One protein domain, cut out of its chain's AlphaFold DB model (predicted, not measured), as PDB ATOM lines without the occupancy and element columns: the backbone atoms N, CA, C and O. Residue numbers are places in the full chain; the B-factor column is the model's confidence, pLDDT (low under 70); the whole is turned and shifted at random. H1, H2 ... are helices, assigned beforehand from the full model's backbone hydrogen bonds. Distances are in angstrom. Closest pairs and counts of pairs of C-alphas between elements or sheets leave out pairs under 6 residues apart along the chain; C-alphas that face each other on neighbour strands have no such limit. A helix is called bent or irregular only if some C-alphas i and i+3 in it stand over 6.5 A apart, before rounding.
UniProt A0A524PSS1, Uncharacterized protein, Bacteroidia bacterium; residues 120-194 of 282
ATOM      1  N   PRO A 120     107.484 114.086  65.010       90.44
ATOM      2  CA  PRO A 120     106.175 114.285  65.616       90.44
ATOM      3  C   PRO A 120     105.780 113.088  66.487       90.44
ATOM      4  O   PRO A 120     105.930 111.940  66.068       90.44
ATOM      5  N   VAL A 121     105.200 113.355  67.660       90.12
ATOM      6  CA  VAL A 121     104.833 112.328  68.657       90.12
ATOM      7  C   VAL A 121     103.982 111.203  68.056       90.12
ATOM      8  O   VAL A 121     104.163 110.037  68.399       90.12
ATOM      9  N   ILE A 122     103.093 111.526  67.110       92.94
ATOM     10  CA  ILE A 122     102.254 110.533  66.429       92.94
ATOM     11  C   ILE A 122     103.078 109.464  65.695       92.94
ATOM     12  O   ILE A 122     102.710 108.295  65.714       92.94
ATOM     13  N   VAL A 123     104.216 109.836  65.099       89.75
ATOM     14  CA  VAL A 123     105.095 108.901  64.382       89.75
ATOM     15  C   VAL A 123     105.729 107.925  65.366       89.75
ATOM     16  O   VAL A 123     105.730 106.721  65.123       89.75
ATOM     17  N   THR A 124     106.202 108.427  66.507       88.69
ATOM     18  CA  THR A 124     106.753 107.604  67.590       88.69
ATOM     19  C   THR A 124     105.718 106.622  68.134       88.69
ATOM     20  O   THR A 124     106.026 105.446  68.313       88.69
ATOM     21  N   LEU A 125     104.479 107.073  68.359       91.50
ATOM     22  CA  LEU A 125     103.397 106.215  68.849       91.50
ATOM     23  C   LEU A 125     103.043 105.113  67.847       91.50
ATOM     24  O   LEU A 125     103.002 103.942  68.220       91.50
ATOM     25  N   LEU A 126     102.836 105.466  66.575       92.25
ATOM     26  CA  LEU A 126     102.553 104.492  65.518       92.25
ATOM     27  C   LEU A 126     103.703 103.493  65.348       92.25
ATOM     28  O   LEU A 126     103.454 102.303  65.156       92.25
ATOM     29  N   PHE A 127     104.949 103.952  65.475       88.88
ATOM     30  CA  PHE A 127     106.123 103.088  65.440       88.88
ATOM     31  C   PHE A 127     106.131 102.079  66.593       88.88
ATOM     32  O   PHE A 127     106.258 100.884  66.341       88.88
ATOM     33  N   ILE A 128     105.965 102.531  67.839       90.06
ATOM     34  CA  ILE A 128     105.959 101.642  69.012       90.06
ATOM     35  C   ILE A 128     104.822 100.621  68.900       90.06
ATOM     36  O   ILE A 128     105.043  99.433  69.129       90.06
ATOM     37  N   LEU A 129     103.626 101.056  68.491       93.44
ATOM     38  CA  LEU A 129     102.486 100.164  68.279       93.44
ATOM     39  C   LEU A 129     102.773  99.121  67.192       93.44
ATOM     40  O   LEU A 129     102.539  97.935  67.413       93.44
ATOM     41  N   GLY A 130     103.316  99.540  66.046       92.31
ATOM     42  CA  GLY A 130     103.677  98.638  64.952       92.31
ATOM     43  C   GLY A 130     104.779  97.648  65.331       92.31
ATOM     44  O   GLY A 130     104.671  96.463  65.023       92.31
ATOM     45  N   LEU A 131     105.807  98.107  66.051       90.38
ATOM     46  CA  LEU A 131     106.903  97.278  66.554       90.38
ATOM     47  C   LEU A 131     106.381  96.199  67.510       90.38
ATOM     48  O   LEU A 131     106.699  95.022  67.336       90.38
ATOM     49  N   ILE A 132     105.564  96.587  68.495       92.44
ATOM     50  CA  ILE A 132     104.971  95.653  69.459       92.44
ATOM     51  C   ILE A 132     104.054  94.665  68.736       92.44
ATOM     52  O   ILE A 132     104.149  93.467  68.988       92.44
ATOM     53  N   ALA A 133     103.215  95.132  67.808       94.62
ATOM     54  CA  ALA A 133     102.316  94.270  67.045       94.62
ATOM     55  C   ALA A 133     103.081  93.230  66.206       94.62
ATOM     56  O   ALA A 133     102.757  92.042  66.251       94.62
ATOM     57  N   ALA A 134     104.128  93.650  65.488       91.44
ATOM     58  CA  ALA A 134     104.955  92.760  64.674       91.44
ATOM     59  C   ALA A 134     105.733  91.744  65.529       91.44
ATOM     60  O   ALA A 134     105.766  90.551  65.207       91.44
ATOM     61  N   ALA A 135     106.325  92.198  66.638       91.00
ATOM     62  CA  ALA A 135     107.056  91.337  67.565       91.00
ATOM     63  C   ALA A 135     106.130  90.315  68.238       91.00
ATOM     64  O   ALA A 135     106.457  89.129  68.282       91.00
ATOM     65  N   TYR A 136     104.959  90.754  68.709       91.50
ATOM     66  CA  TYR A 136     103.974  89.886  69.349       91.50
ATOM     67  C   TYR A 136     103.448  88.829  68.377       91.50
ATOM     68  O   TYR A 136     103.461  87.645  68.699       91.50
ATOM     69  N   SER A 137     103.075  89.233  67.157       90.88
ATOM     70  CA  SER A 137     102.594  88.299  66.133       90.88
ATOM     71  C   SER A 137     103.639  87.242  65.765       90.88
ATOM     72  O   SER A 137     103.269  86.098  65.516       90.88
ATOM     73  N   SER A 138     104.927  87.595  65.741       89.88
ATOM     74  CA  SER A 138     106.005  86.648  65.423       89.88
ATOM     75  C   SER A 138     106.285  85.686  66.583       89.88
ATOM     76  O   SER A 138     106.431  84.483  66.373       89.88
ATOM     77  N   ALA A 139     106.332  86.203  67.814       90.88
ATOM     78  CA  ALA A 139     106.593  85.403  69.008       90.88
ATOM     79  C   ALA A 139     105.460  84.406  69.302       90.88
ATOM     80  O   ALA A 139     105.737  83.252  69.625       90.88
ATOM     81  N   ASP A 140     104.204  84.832  69.149       91.75
ATOM     82  CA  ASP A 140     103.024  83.981  69.334       91.75
ATOM     83  C   ASP A 140     103.023  82.790  68.363       91.75
ATOM     84  O   ASP A 140     102.850  81.636  68.769       91.75
ATOM     85  N   SER A 141     103.331  83.058  67.092       90.31
ATOM     86  CA  SER A 141     103.427  82.044  66.040       90.31
ATOM     87  C   SER A 141     104.528  81.017  66.343       90.31
ATOM     88  O   SER A 141     104.274  79.811  66.368       90.31
ATOM     89  N   ALA A 142     105.731  81.486  66.694       90.94
ATOM     90  CA  ALA A 142     106.858  80.621  67.041       90.94
ATOM     91  C   ALA A 142     106.587  79.763  68.293       90.94
ATOM     92  O   ALA A 142     106.866  78.561  68.304       90.94
ATOM     93  N   LEU A 143     106.002  80.351  69.344       93.44
ATOM     94  CA  LEU A 143     105.626  79.624  70.560       93.44
ATOM     95  C   LEU A 143     104.562  78.565  70.286       93.44
ATOM     96  O   LEU A 143     104.635  77.460  70.832       93.44
ATOM     97  N   THR A 144     103.587  78.879  69.437       92.38
ATOM     98  CA  THR A 144     102.539  77.940  69.031       92.38
ATOM     99  C   THR A 144     103.121  76.774  68.235       92.38
ATOM    100  O   THR A 144     102.798  75.617  68.530       92.38
ATOM    101  N   ALA A 145     104.036  77.045  67.301       92.38
ATOM    102  CA  ALA A 145     104.731  76.019  66.530       92.38
ATOM    103  C   ALA A 145     105.531  75.070  67.443       92.38
ATOM    104  O   ALA A 145     105.353  73.855  67.356       92.38
ATOM    105  N   LEU A 146     106.324  75.612  68.379       93.81
ATOM    106  CA  LEU A 146     107.100  74.832  69.356       93.81
ATOM    107  C   LEU A 146     106.212  74.030  70.310       93.81
ATOM    108  O   LEU A 146     106.471  72.859  70.580       93.81
ATOM    109  N   THR A 147     105.137  74.644  70.811       94.44
ATOM    110  CA  THR A 147     104.185  73.965  71.699       94.44
ATOM    111  C   THR A 147     103.545  72.778  70.989       94.44
ATOM    112  O   THR A 147     103.402  71.703  71.577       94.44
ATOM    113  N   THR A 148     103.166  72.965  69.724       90.88
ATOM    114  CA  THR A 148     102.501  71.947  68.914       90.88
ATOM    115  C   THR A 148     103.451  70.809  68.576       90.88
ATOM    116  O   THR A 148     103.135  69.667  68.908       90.88
ATOM    117  N   SER A 149     104.621  71.106  68.003       92.25
ATOM    118  CA  SER A 149     105.585  70.071  67.613       92.25
ATOM    119  C   SER A 149     106.090  69.284  68.819       92.25
ATOM    120  O   SER A 149     106.129  68.058  68.804       92.25
ATOM    121  N   PHE A 150     106.369  69.946  69.942       95.00
ATOM    122  CA  PHE A 150     106.804  69.236  71.140       95.00
ATOM    123  C   PHE A 150     105.692  68.367  71.746       95.00
ATOM    124  O   PHE A 150     105.940  67.241  72.171       95.00
ATOM    125  N   THR A 151     104.451  68.856  71.783       93.75
ATOM    126  CA  THR A 151     103.336  68.090  72.369       93.75
ATOM    127  C   THR A 151     102.942  66.892  71.503       93.75
ATOM    128  O   THR A 151     102.662  65.818  72.038       93.75
ATOM    129  N   VAL A 152     102.885  67.076  70.184       90.56
ATOM    130  CA  VAL A 152     102.424  66.048  69.246       90.56
ATOM    131  C   VAL A 152     103.561  65.105  68.871       90.56
ATOM    132  O   VAL A 152     103.402  63.900  69.043       90.56
ATOM    133  N   ASP A 153     104.706  65.640  68.446       90.69
ATOM    134  CA  ASP A 153     105.771  64.852  67.818       90.69
ATOM    135  C   ASP A 153     106.759  64.287  68.848       90.69
ATOM    136  O   ASP A 153     107.183  63.140  68.734       90.69
ATOM    137  N   ILE A 154     107.104  65.058  69.887       92.81
ATOM    138  CA  ILE A 154     108.089  64.628  70.900       92.81
ATOM    139  C   ILE A 154     107.427  63.877  72.058       92.81
ATOM    140  O   ILE A 154     107.875  62.799  72.440       92.81
ATOM    141  N   LEU A 155     106.354  64.428  72.632       94.06
ATOM    142  CA  LEU A 155     105.622  63.768  73.718       94.06
ATOM    143  C   LEU A 155     104.653  62.686  73.219       94.06
ATOM    144  O   LEU A 155     104.115  61.947  74.044       94.06
ATOM    145  N   GLY A 156     104.389  62.614  71.910       91.88
ATOM    146  CA  GLY A 156     103.494  61.615  71.322       91.88
ATOM    147  C   GLY A 156     102.038  61.740  71.783       91.88
ATOM    148  O   GLY A 156     101.295  60.762  71.747       91.88
ATOM    149  N   LYS A 157     101.606  62.915  72.265       90.00
ATOM    150  CA  LYS A 157     100.278  63.093  72.884       90.00
ATOM    151  C   LYS A 157      99.185  63.541  71.917       90.00
ATOM    152  O   LYS A 157      98.106  63.909  72.369       90.00
ATOM    153  N   GLY A 158      99.430  63.495  70.607       84.38
ATOM    154  CA  GLY A 158      98.462  63.932  69.593       84.38
ATOM    155  C   GLY A 158      97.090  63.247  69.679       84.38
ATOM    156  O   GLY A 158      96.094  63.875  69.341       84.38
ATOM    157  N   GLY A 159      97.031  62.003  70.170       86.81
ATOM    158  CA  GLY A 159      95.791  61.230  70.337       86.81
ATOM    159  C   GLY A 159      95.269  61.118  71.775       86.81
ATOM    160  O   GLY A 159      94.420  60.271  72.033       86.81
ATOM    161  N   ALA A 160      95.803  61.889  72.726       88.88
ATOM    162  CA  ALA A 160      95.340  61.849  74.116       88.88
ATOM    163  C   ALA A 160      93.992  62.572  74.296       88.88
ATOM    164  O   ALA A 160      93.662  63.473  73.527       88.88
ATOM    165  N   ASP A 161      93.264  62.241  75.369       92.62
ATOM    166  CA  ASP A 161      92.028  62.938  75.741       92.62
ATOM    167  C   ASP A 161      92.222  64.458  75.822       92.62
ATOM    168  O   ASP A 161      93.208  64.950  76.385       92.62
ATOM    169  N   GLU A 162      91.225  65.216  75.359       91.56
ATOM    170  CA  GLU A 162      91.290  66.681  75.259       91.56
ATOM    171  C   GLU A 162      91.621  67.353  76.604       91.56
ATOM    172  O   GLU A 162      92.370  68.330  76.674       91.56
ATOM    173  N   SER A 163      91.137  66.792  77.717       91.25
ATOM    174  CA  SER A 163      91.426  67.307  79.061       91.25
ATOM    175  C   SER A 163      92.910  67.174  79.450       91.25
ATOM    176  O   SER A 163      93.473  68.063  80.103       91.25
ATOM    177  N   VAL A 164      93.565  66.089  79.027       91.19
ATOM    178  CA  VAL A 164      94.994  65.823  79.240       91.19
ATOM    179  C   VAL A 164      95.829  66.646  78.266       91.19
ATOM    180  O   VAL A 164      96.859  67.213  78.655       91.19
ATOM    181  N   LEU A 165      95.374  66.748  77.018       92.19
ATOM    182  CA  LEU A 165      96.035  67.505  75.968       92.19
ATOM    183  C   LEU A 165      96.080  68.994  76.308       92.19
ATOM    184  O   LEU A 165      97.157  69.588  76.283       92.19
ATOM    185  N   ARG A 166      94.961  69.579  76.752       93.19
ATOM    186  CA  ARG A 166      94.885  70.984  77.181       93.19
ATOM    187  C   ARG A 166      95.854  71.296  78.321       93.19
ATOM    188  O   ARG A 166      96.592  72.279  78.251       93.19
ATOM    189  N   LYS A 167      95.905  70.445  79.355       94.12
ATOM    190  CA  LYS A 167      96.852  70.601  80.477       94.12
ATOM    191  C   LYS A 167      98.302  70.474  80.019       94.12
ATOM    192  O   LYS A 167      99.155  71.226  80.486       94.12
ATOM    193  N   THR A 168      98.585  69.531  79.120       94.12
ATOM    194  CA  THR A 168      99.936  69.339  78.580       94.12
ATOM    195  C   THR A 168     100.359  70.554  77.758       94.12
ATOM    196  O   THR A 168     101.398  71.131  78.062       94.12
ATOM    197  N   ARG A 169      99.538  70.991  76.792       94.75
ATOM    198  CA  ARG A 169      99.812  72.163  75.947       94.75
ATOM    199  C   ARG A 169     100.072  73.405  76.785       94.75
ATOM    200  O   ARG A 169     101.054  74.084  76.539       94.75
ATOM    201  N   PHE A 170      99.267  73.657  77.819       95.38
ATOM    202  CA  PHE A 170      99.476  74.806  78.701       95.38
ATOM    203  C   PHE A 170     100.840  74.768  79.413       95.38
ATOM    204  O   PHE A 170     101.561  75.761  79.420       95.38
ATOM    205  N   ARG A 171     101.228  73.611  79.974       96.25
ATOM    206  CA  ARG A 171     102.535  73.452  80.640       96.25
ATOM    207  C   ARG A 171     103.701  73.584  79.663       96.25
ATOM    208  O   ARG A 171     104.685  74.238  79.985       96.25
ATOM    209  N   VAL A 172     103.584  72.963  78.488       96.75
ATOM    210  CA  VAL A 172     104.596  73.024  77.427       96.75
ATOM    211  C   VAL A 172     104.741  74.459  76.920       96.75
ATOM    212  O   VAL A 172     105.862  74.946  76.826       96.75
ATOM    213  N   HIS A 173     103.630  75.157  76.678       96.12
ATOM    214  CA  HIS A 173     103.628  76.550  76.244       96.12
ATOM    215  C   HIS A 173     104.323  77.451  77.266       96.12
ATOM    216  O   HIS A 173     105.239  78.177  76.909       96.12
ATOM    217  N   LEU A 174     103.976  77.335  78.555       96.94
ATOM    218  CA  LEU A 174     104.630  78.106  79.616       96.94
ATOM    219  C   LEU A 174     106.138  77.816  79.709       96.94
ATOM    220  O   LEU A 174     106.935  78.736  79.886       96.94
ATOM    221  N   MET A 175     106.531  76.546  79.563       97.06
ATOM    222  CA  MET A 175     107.936  76.132  79.550       97.06
ATOM    223  C   MET A 175     108.697  76.759  78.377       97.06
ATOM    224  O   MET A 175     109.757  77.345  78.595       97.06
ATOM    225  N   PHE A 176     108.145  76.715  77.160       96.56
ATOM    226  CA  PHE A 176     108.769  77.346  75.996       96.56
ATOM    227  C   PHE A 176     108.769  78.872  76.078       96.56
ATOM    228  O   PHE A 176     109.758  79.479  75.682       96.56
ATOM    229  N   SER A 177     107.738  79.502  76.645       95.19
ATOM    230  CA  SER A 177     107.728  80.951  76.886       95.19
ATOM    231  C   SER A 177     108.871  81.376  77.807       95.19
ATOM    232  O   SER A 177     109.581  82.339  77.509       95.19
ATOM    233  N   LEU A 178     109.111  80.629  78.891       96.19
ATOM    234  CA  LEU A 178     110.251  80.874  79.775       96.19
ATOM    235  C   LEU A 178     111.586  80.599  79.066       96.19
ATOM    236  O   LEU A 178     112.518  81.391  79.183       96.19
ATOM    237  N   LEU A 179     111.675  79.506  78.303       95.62
ATOM    238  CA  LEU A 179     112.880  79.152  77.557       95.62
ATOM    239  C   LEU A 179     113.240  80.220  76.518       95.62
ATOM    240  O   LEU A 179     114.391  80.645  76.465       95.62
ATOM    241  N   ILE A 180     112.272  80.695  75.728       92.25
ATOM    242  CA  ILE A 180     112.482  81.769  74.750       92.25
ATOM    243  C   ILE A 180     112.952  83.041  75.452       92.25
ATOM    244  O   ILE A 180     113.891  83.669  74.972       92.25
ATOM    245  N   MET A 181     112.375  83.400  76.603       92.75
ATOM    246  CA  MET A 181     112.845  84.552  77.381       92.75
ATOM    247  C   MET A 181     114.328  84.410  77.758       92.75
ATOM    248  O   MET A 181     115.116  85.329  77.533       92.75
ATOM    249  N   VAL A 182     114.731  83.244  78.277       95.25
ATOM    250  CA  VAL A 182     116.135  82.958  78.621       95.25
ATOM    251  C   VAL A 182     117.033  83.044  77.386       95.25
ATOM    252  O   VAL A 182     118.086  83.679  77.439       95.25
ATOM    253  N   VAL A 183     116.610  82.459  76.263       92.06
ATOM    254  CA  VAL A 183     117.360  82.485  74.999       92.06
ATOM    255  C   VAL A 183     117.507  83.911  74.469       92.06
ATOM    256  O   VAL A 183     118.602  84.272  74.049       92.06
ATOM    257  N   ILE A 184     116.470  84.749  74.532       90.44
ATOM    258  CA  ILE A 184     116.532  86.157  74.107       90.44
ATOM    259  C   ILE A 184     117.539  86.939  74.959       90.44
ATOM    260  O   ILE A 184     118.364  87.677  74.414       90.44
ATOM    261  N   VAL A 185     117.511  86.768  76.286       92.19
ATOM    262  CA  VAL A 185     118.462  87.436  77.191       92.19
ATOM    263  C   VAL A 185     119.889  86.960  76.919       92.19
ATOM    264  O   VAL A 185     120.780  87.788  76.740       92.19
ATOM    265  N   ALA A 186     120.108  85.648  76.816       92.75
ATOM    266  CA  ALA A 186     121.418  85.082  76.509       92.75
ATOM    267  C   ALA A 186     121.939  85.550  75.139       92.75
ATOM    268  O   ALA A 186     123.090  85.969  75.016       92.75
ATOM    269  N   PHE A 187     121.073  85.559  74.123       88.94
ATOM    270  CA  PHE A 187     121.391  86.059  72.790       88.94
ATOM    271  C   PHE A 187     121.802  87.531  72.832       88.94
ATOM    272  O   PHE A 187     122.807  87.895  72.229       88.94
ATOM    273  N   ARG A 188     121.096  88.379  73.591       86.94
ATOM    274  CA  ARG A 188     121.458  89.796  73.747       86.94
ATOM    275  C   ARG A 188     122.852  89.986  74.352       86.94
ATOM    276  O   ARG A 188     123.544  90.919  73.951       86.94
ATOM    277  N   LEU A 189     123.249  89.131  75.296       87.56
ATOM    278  CA  LEU A 189     124.548  89.211  75.975       87.56
ATOM    279  C   LEU A 189     125.718  88.775  75.082       87.56
ATOM    280  O   LEU A 189     126.812  89.315  75.213       87.56
ATOM    281  N   VAL A 190     125.494  87.812  74.184       87.62
ATOM    282  CA  VAL A 190     126.560  87.208  73.362       87.62
ATOM    283  C   VAL A 190     126.602  87.777  71.938       87.62
ATOM    284  O   VAL A 190     127.660  87.795  71.311       87.62
ATOM    285  N   ASN A 191     125.476  88.254  71.398       85.31
ATOM    286  CA  ASN A 191     125.396  88.691  70.006       85.31
ATOM    287  C   ASN A 191     126.022  90.079  69.781       85.31
ATOM    288  O   ASN A 191     125.536  91.109  70.266       85.31
ATOM    289  N   ASN A 192     127.049  90.108  68.933       83.06
ATOM    290  CA  ASN A 192     127.721  91.317  68.467       83.06
ATOM    291  C   ASN A 192     127.330  91.735  67.037       83.06
ATOM    292  O   ASN A 192     127.775  92.780  66.574       83.06
ATOM    293  N   GLN A 193     126.508  90.947  66.340       83.56
ATOM    294  CA  GLN A 193     126.059  91.242  64.979       83.56
ATOM    295  C   GLN A 193     124.731  92.000  64.984       83.56
ATOM    296  O   GLN A 193     124.015  92.020  65.992       83.56
ATOM    297  N   ASN A 194     124.369  92.570  63.832       85.88
ATOM    298  CA  ASN A 194     122.987  92.984  63.617       85.88
ATOM    299  C   ASN A 194     122.056  91.758  63.628       85.88
ATOM    300  O   ASN A 194     122.460  90.636  63.296       85.88
TER     301      ASN A 194
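This is residues 120 to 194 of the 282 residues of an uncharacterized protein of Bacteroidia bacterium (UniProt A0A524PSS1). Two long helices cross as a lopsided X: H1 passes under H2 with its later part, near Thr 147, and H2 crosses it near His 173. The chain turns back between them through a short link, and beyond the crossing two long arms stick out, residues 120 to 138 and residues 181 to 194. The printed part has 75 residues with two named helices, H1 then H2, and no named strand; the class is all helix. It is only just loose, close to extended, with a radius of gyration of the C-alphas of 16.8 A, and flat, spanning 54 by 30 by 15 A.

H1, residues 121 to 154, comes first, and residues 121 to 138 of it stand free. H2, residues 162 to 190, touches H1, with 15 pairs of C-alphas within 8 A. Their closest C-alphas are those of Thr 147 and His 173, 5.3 A apart. H1 touches with residues 143 to 151 alone, H2 with residues 168 to 177 alone. They run opposite ways at a steep tilt of 56 degrees. In H1 and H2 every O i to N i+4 pair is within hydrogen-bond range.

H1 begins at C-alpha 121 (104.833, 112.328, 68.657) and is 47.9 A long from first to last C-alpha. It is neither bent nor irregular, but only just: C-alphas 151 and 154 are 6.1 A apart. H2 begins at C-alpha 162 (91.290, 66.681, 75.259) and ends at C-alpha 190 (126.560, 87.208, 73.362), 40.9 A away.

The C-alphas farthest apart are those of Pro 120 and Gly 159, at 54.3 A. Without the stretches that stand free, the body of 42 residues spans 27 by 16 by 14 A. The printed part has no cut, and the link from H1 to H2, 7 residues, is short. The mean pLDDT of the printed part is 91.7, and no printed residue is under 70.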